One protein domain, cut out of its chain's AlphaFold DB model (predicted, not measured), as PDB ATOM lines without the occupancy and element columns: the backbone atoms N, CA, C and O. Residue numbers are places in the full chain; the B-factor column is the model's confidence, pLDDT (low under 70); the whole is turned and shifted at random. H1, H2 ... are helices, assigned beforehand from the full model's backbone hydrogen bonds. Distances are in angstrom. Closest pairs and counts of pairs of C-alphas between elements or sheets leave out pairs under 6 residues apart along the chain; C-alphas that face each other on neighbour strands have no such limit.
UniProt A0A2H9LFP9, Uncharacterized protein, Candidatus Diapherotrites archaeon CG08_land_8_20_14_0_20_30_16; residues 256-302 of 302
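This is residues 256 to 302 of the 302 residues of an uncharacterized protein of Candidatus Diapherotrites archaeon CG08_land_8_20_14_0_20_30_16 (UniProt A0A2H9LFP9). One long straight helix, H1, makes a rod, and at its far end the chain turns and folds back as a short second helix, H2, so that the whole has the outline of a hook with a very long shank. Residues 256 to 279 of H1 stand free and stick out away from H2. The printed part has 47 residues with two named helices, H1 then H2, and no named strand; the class is all helix. It is extended, with a radius of gyration of the C-alphas of 16.8 A, and spans 53 by 17 by 8 A.

Start at Val 256 and go along H1, residues 256 to 289; its residues 256 to 279 have no C-alpha 8 or more apart along the chain within 10 A. After a tight link of 4 residues comes H2, residues 294 to 301. The two helices touch, H1 with residues 284 to 288 alone; look at Ile 284 and Ile 297, whose C-alphas are the closest, 6.9 A apart. They run opposite ways at a steep tilt of 43 degrees and form a helical hairpin. In both H1 and H2 every O i to N i+4 pair is within hydrogen-bond range.

Find C-alpha 256 at (14.273, -27.504, 38.685); from there H1 runs 50.4 A to C-alpha 289 at (20.051, -2.534, -4.734). H2 covers 10.5 A from C-alpha 294 to C-alpha 301, which you find at (21.389, -17.901, -1.297).

The two C-alphas farthest apart are those of Val 256 and Gly 291, at 53.7 A. The printed part has no cut and ends at Gly 302, the chain's last residue. Look in the B-factor column for the model's confidence: the mean pLDDT of the printed part is 81.4, and residues 256 to 261 and residue 263 are under 70.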
ATOM      1  N   VAL A 256      14.977 -28.768  38.971       44.94
ATOM      2  CA  VAL A 256      14.273 -27.504  38.685       44.94
ATOM      3  C   VAL A 256      15.207 -26.474  38.037       44.94
ATOM      4  O   VAL A 256      14.776 -25.693  37.189       44.94
ATOM      5  N   VAL A 257      16.496 -26.484  38.397       51.12
ATOM      6  CA  VAL A 257      17.517 -25.630  37.762       51.12
ATOM      7  C   VAL A 257      17.797 -26.084  36.327       51.12
ATOM      8  O   VAL A 257      17.792 -25.247  35.428       51.12
ATOM      9  N   LYS A 258      17.920 -27.396  36.081       54.69
ATOM     10  CA  LYS A 258      18.146 -27.943  34.730       54.69
ATOM     11  C   LYS A 258      17.008 -27.631  33.761       54.69
ATOM     12  O   LYS A 258      17.266 -27.300  32.610       54.69
ATOM     13  N   LEU A 259      15.754 -27.695  34.214       56.69
ATOM     14  CA  LEU A 259      14.602 -27.355  33.371       56.69
ATOM     15  C   LEU A 259      14.586 -25.867  32.990       56.69
ATOM     16  O   LEU A 259      14.327 -25.539  31.835       56.69
ATOM     17  N   LYS A 260      14.948 -24.973  33.921       59.19
ATOM     18  CA  LYS A 260      15.076 -23.536  33.628       59.19
ATOM     19  C   LYS A 260      16.248 -23.214  32.702       59.19
ATOM     20  O   LYS A 260      16.123 -22.334  31.857       59.19
ATOM     21  N   GLU A 261      17.378 -23.904  32.840       66.38
ATOM     22  CA  GLU A 261      18.523 -23.741  31.933       66.38
ATOM     23  C   GLU A 261      18.162 -24.150  30.499       66.38
ATOM     24  O   GLU A 261      18.481 -23.426  29.555       66.38
ATOM     25  N   LEU A 262      17.406 -25.240  30.344       72.25
ATOM     26  CA  LEU A 262      16.957 -25.743  29.045       72.25
ATOM     27  C   LEU A 262      15.954 -24.791  28.361       72.25
ATOM     28  O   LEU A 262      16.027 -24.573  27.152       72.25
ATOM     29  N   GLU A 263      15.056 -24.162  29.127       62.81
ATOM     30  CA  GLU A 263      14.160 -23.109  28.621       62.81
ATOM     31  C   GLU A 263      14.939 -21.871  28.141       62.81
ATOM     32  O   GLU A 263      14.667 -21.343  27.059       62.81
ATOM     33  N   ILE A 264      15.958 -21.446  28.898       76.56
ATOM     34  CA  ILE A 264      16.814 -20.303  28.543       76.56
ATOM     35  C   ILE A 264      17.640 -20.594  27.279       76.56
ATOM     36  O   ILE A 264      17.836 -19.695  26.452       76.56
ATOM     37  N   GLU A 265      18.129 -21.822  27.094       77.62
ATOM     38  CA  GLU A 265      18.841 -22.222  25.872       77.62
ATOM     39  C   GLU A 265      17.931 -22.214  24.640       77.62
ATOM     40  O   GLU A 265      18.306 -21.640  23.612       77.62
ATOM     41  N   LEU A 266      16.716 -22.756  24.756       80.44
ATOM     42  CA  LEU A 266      15.731 -22.757  23.671       80.44
ATOM     43  C   LEU A 266      15.328 -21.337  23.253       80.44
ATOM     44  O   LEU A 266      15.151 -21.055  22.065       80.44
ATOM     45  N   GLU A 267      15.208 -20.413  24.206       77.56
ATOM     46  CA  GLU A 267      14.874 -19.019  23.917       77.56
ATOM     47  C   GLU A 267      16.041 -18.266  23.255       77.56
ATOM     48  O   GLU A 267      15.838 -17.533  22.280       77.56
ATOM     49  N   LYS A 268      17.284 -18.529  23.680       87.56
ATOM     50  CA  LYS A 268      18.488 -18.023  22.997       87.56
ATOM     51  C   LYS A 268      18.617 -18.569  21.576       87.56
ATOM     52  O   LYS A 268      19.031 -17.836  20.677       87.56
ATOM     53  N   GLU A 269      18.266 -19.831  21.343       84.69
ATOM     54  CA  GLU A 269      18.296 -20.420  20.003       84.69
ATOM     55  C   GLU A 269      17.238 -19.793  19.083       84.69
ATOM     56  O   GLU A 269      17.545 -19.448  17.939       84.69
ATOM     57  N   LYS A 270      16.024 -19.542  19.594       84.56
ATOM     58  CA  LYS A 270      14.980 -18.803  18.859       84.56
ATOM     59  C   LYS A 270      15.447 -17.405  18.456       84.56
ATOM     60  O   LYS A 270      15.290 -17.029  17.295       84.56
ATOM     61  N   GLN A 271      16.074 -16.660  19.368       79.38
ATOM     62  CA  GLN A 271      16.611 -15.329  19.064       79.38
ATOM     63  C   GLN A 271      17.733 -15.376  18.016       79.38
ATOM     64  O   GLN A 271      17.767 -14.536  17.116       79.38
ATOM     65  N   LYS A 272      18.618 -16.384  18.069       89.19
ATOM     66  CA  LYS A 272      19.666 -16.579  17.052       89.19
ATOM     67  C   LYS A 272      19.086 -16.867  15.666       89.19
ATOM     68  O   LYS A 272      19.574 -16.303  14.689       89.19
ATOM     69  N   ARG A 273      18.047 -17.705  15.565       82.50
ATOM     70  CA  ARG A 273      17.369 -17.992  14.285       82.50
ATOM     71  C   ARG A 273      16.719 -16.738  13.704       82.50
ATOM     72  O   ARG A 273      16.915 -16.446  12.530       82.50
ATOM     73  N   LEU A 274      16.046 -15.955  14.545       83.00
ATOM     74  CA  LEU A 274      15.381 -14.721  14.130       83.00
ATOM     75  C   LEU A 274      16.390 -13.654  13.659       83.00
ATOM     76  O   LEU A 274      16.185 -13.007  12.636       83.00
ATOM     77  N   ALA A 275      17.537 -13.533  14.336       85.06
ATOM     78  CA  ALA A 275      18.625 -12.653  13.903       85.06
ATOM     79  C   ALA A 275      19.253 -13.087  12.564       85.06
ATOM     80  O   ALA A 275      19.635 -12.240  11.754       85.06
ATOM     81  N   LEU A 276      19.362 -14.397  12.312       84.75
ATOM     82  CA  LEU A 276      19.841 -14.926  11.031       84.75
ATOM     83  C   LEU A 276      18.855 -14.649   9.890       84.75
ATOM     84  O   LEU A 276      19.290 -14.317   8.789       84.75
ATOM     85  N   GLU A 277      17.549 -14.749  10.137       84.88
ATOM     86  CA  GLU A 277      16.523 -14.410   9.144       84.88
ATOM     87  C   GLU A 277      16.537 -12.922   8.783       84.88
ATOM     88  O   GLU A 277      16.494 -12.587   7.599       84.88
ATOM     89  N   ILE A 278      16.693 -12.035   9.773       83.19
ATOM     90  CA  ILE A 278      16.825 -10.590   9.533       83.19
ATOM     91  C   ILE A 278      18.052 -10.300   8.664       83.19
ATOM     92  O   ILE A 278      17.924  -9.638   7.637       83.19
ATOM     93  N   LYS A 279      19.218 -10.866   9.005       88.81
ATOM     94  CA  LYS A 279      20.445 -10.684   8.209       88.81
ATOM     95  C   LYS A 279      20.312 -11.208   6.779       88.81
ATOM     96  O   LYS A 279      20.831 -10.594   5.851       88.81
ATOM     97  N   LYS A 280      19.608 -12.329   6.575       87.00
ATOM     98  CA  LYS A 280      19.295 -12.823   5.223       87.00
ATOM     99  C   LYS A 280      18.414 -11.833   4.459       87.00
ATOM    100  O   LYS A 280      18.667 -11.587   3.283       87.00
ATOM    101  N   GLY A 281      17.416 -11.250   5.121       88.69
ATOM    102  CA  GLY A 281      16.567 -10.206   4.547       88.69
ATOM    103  C   GLY A 281      17.348  -8.950   4.145       88.69
ATOM    104  O   GLY A 281      17.147  -8.436   3.045       88.69
ATOM    105  N   GLU A 282      18.272  -8.495   4.994       89.06
ATOM    106  CA  GLU A 282      19.159  -7.356   4.712       89.06
ATOM    107  C   GLU A 282      20.060  -7.621   3.498       89.06
ATOM    108  O   GLU A 282      20.130  -6.789   2.594       89.06
ATOM    109  N   LEU A 283      20.664  -8.812   3.421       89.12
ATOM    110  CA  LEU A 283      21.509  -9.210   2.295       89.12
ATOM    111  C   LEU A 283      20.726  -9.255   0.973       89.12
ATOM    112  O   LEU A 283      21.198  -8.746  -0.040       89.12
ATOM    113  N   ILE A 284      19.503  -9.802   0.975       89.81
ATOM    114  CA  ILE A 284      18.621  -9.793  -0.208       89.81
ATOM    115  C   ILE A 284      18.383  -8.356  -0.686       89.81
ATOM    116  O   ILE A 284      18.426  -8.084  -1.885       89.81
ATOM    117  N   LEU A 285      18.147  -7.430   0.243       88.81
ATOM    118  CA  LEU A 285      17.913  -6.016  -0.047       88.81
ATOM    119  C   LEU A 285      19.142  -5.323  -0.646       88.81
ATOM    120  O   LEU A 285      18.996  -4.546  -1.590       88.81
ATOM    121  N   GLU A 286      20.341  -5.602  -0.137       91.25
ATOM    122  CA  GLU A 286      21.589  -5.087  -0.713       91.25
ATOM    123  C   GLU A 286      21.840  -5.636  -2.120       91.25
ATOM    124  O   GLU A 286      22.170  -4.871  -3.026       91.25
ATOM    125  N   MET A 287      21.604  -6.931  -2.344       91.31
ATOM    126  CA  MET A 287      21.753  -7.543  -3.667       91.31
ATOM    127  C   MET A 287      20.735  -6.984  -4.670       91.31
ATOM    128  O   MET A 287      21.086  -6.690  -5.811       91.31
ATOM    129  N   LEU A 288      19.491  -6.744  -4.247       89.38
ATOM    130  CA  LEU A 288      18.504  -6.065  -5.091       89.38
ATOM    131  C   LEU A 288      18.946  -4.636  -5.442       89.38
ATOM    132  O   LEU A 288      18.820  -4.227  -6.594       89.38
ATOM    133  N   LYS A 289      19.507  -3.883  -4.484       93.44
ATOM    134  CA  LYS A 289      20.051  -2.534  -4.734       93.44
ATOM    135  C   LYS A 289      21.257  -2.544  -5.675       93.44
ATOM    136  O   LYS A 289      21.426  -1.599  -6.439       93.44
ATOM    137  N   ALA A 290      22.062  -3.601  -5.642       92.44
ATOM    138  CA  ALA A 290      23.179  -3.807  -6.560       92.44
ATOM    139  C   ALA A 290      22.743  -4.270  -7.969       92.44
ATOM    140  O   ALA A 290      23.591  -4.430  -8.842       92.44
ATOM    141  N   GLY A 291      21.438  -4.452  -8.207       86.06
ATOM    142  CA  GLY A 291      20.882  -4.766  -9.525       86.06
ATOM    143  C   GLY A 291      20.771  -6.257  -9.841       86.06
ATOM    144  O   GLY A 291      20.475  -6.602 -10.983       86.06
ATOM    145  N   PHE A 292      20.968  -7.143  -8.859       93.06
ATOM    146  CA  PHE A 292      20.759  -8.576  -9.060       93.06
ATOM    147  C   PHE A 292      19.270  -8.890  -9.234       93.06
ATOM    148  O   PHE A 292      18.407  -8.417  -8.490       93.06
ATOM    149  N   THR A 293      18.958  -9.751 -10.198       91.56
ATOM    150  CA  THR A 293      17.605 -10.267 -10.395       91.56
ATOM    151  C   THR A 293      17.255 -11.296  -9.321       91.56
ATOM    152  O   THR A 293      18.109 -11.990  -8.769       91.56
ATOM    153  N   LYS A 294      15.955 -11.467  -9.053       87.69
ATOM    154  CA  LYS A 294      15.455 -12.431  -8.057       87.69
ATOM    155  C   LYS A 294      15.994 -13.856  -8.272       87.69
ATOM    156  O   LYS A 294      16.256 -14.563  -7.300       87.69
ATOM    157  N   ASN A 295      16.196 -14.270  -9.524       89.50
ATOM    158  CA  ASN A 295      16.725 -15.597  -9.854       89.50
ATOM    159  C   ASN A 295      18.221 -15.734  -9.539       89.50
ATOM    160  O   ASN A 295      18.646 -16.799  -9.095       89.50
ATOM    161  N   GLU A 296      19.013 -14.678  -9.723       88.06
ATOM    162  CA  GLU A 296      20.437 -14.664  -9.358       88.06
ATOM    163  C   GLU A 296      20.614 -14.684  -7.840       88.06
ATOM    164  O   GLU A 296      21.402 -15.470  -7.322       88.06
ATOM    165  N   ILE A 297      19.801 -13.905  -7.121       90.69
ATOM    166  CA  ILE A 297      19.781 -13.890  -5.652       90.69
ATOM    167  C   ILE A 297      19.405 -15.270  -5.102       90.69
ATOM    168  O   ILE A 297      20.057 -15.778  -4.196       90.69
ATOM    169  N   THR A 298      18.388 -15.915  -5.681       85.62
ATOM    170  CA  THR A 298      17.951 -17.253  -5.246       85.62
ATOM    171  C   THR A 298      19.029 -18.312  -5.502       85.62
ATOM    172  O   THR A 298      19.216 -19.190  -4.668       85.62
ATOM    173  N   LYS A 299      19.775 -18.215  -6.614       90.31
ATOM    174  CA  LYS A 299      20.922 -19.098  -6.895       90.31
ATOM    175  C   LYS A 299      22.118 -18.873  -5.965       90.31
ATOM    176  O   LYS A 299      22.890 -19.801  -5.783       90.31
ATOM    177  N   LEU A 300      22.295 -17.662  -5.439       85.25
ATOM    178  CA  LEU A 300      23.406 -17.312  -4.544       85.25
ATOM    179  C   LEU A 300      23.107 -17.603  -3.065       85.25
ATOM    180  O   LEU A 300      24.038 -17.778  -2.285       85.25
ATOM    181  N   LEU A 301      21.829 -17.620  -2.672       78.94
ATOM    182  CA  LEU A 301      21.389 -17.901  -1.297       78.94
ATOM    183  C   LEU A 301      21.035 -19.371  -1.033       78.94
ATOM    184  O   LEU A 301      20.909 -19.742   0.138       78.94
ATOM    185  N   GLY A 302      20.799 -20.152  -2.092       71.50
ATOM    186  CA  GLY A 302      20.615 -21.605  -2.028       71.50
ATOM    187  C   GLY A 302      21.944 -22.328  -1.900       71.50
ATOM    188  O   GLY A 302      21.974 -23.317  -1.137       71.50
TER     189      GLY A 302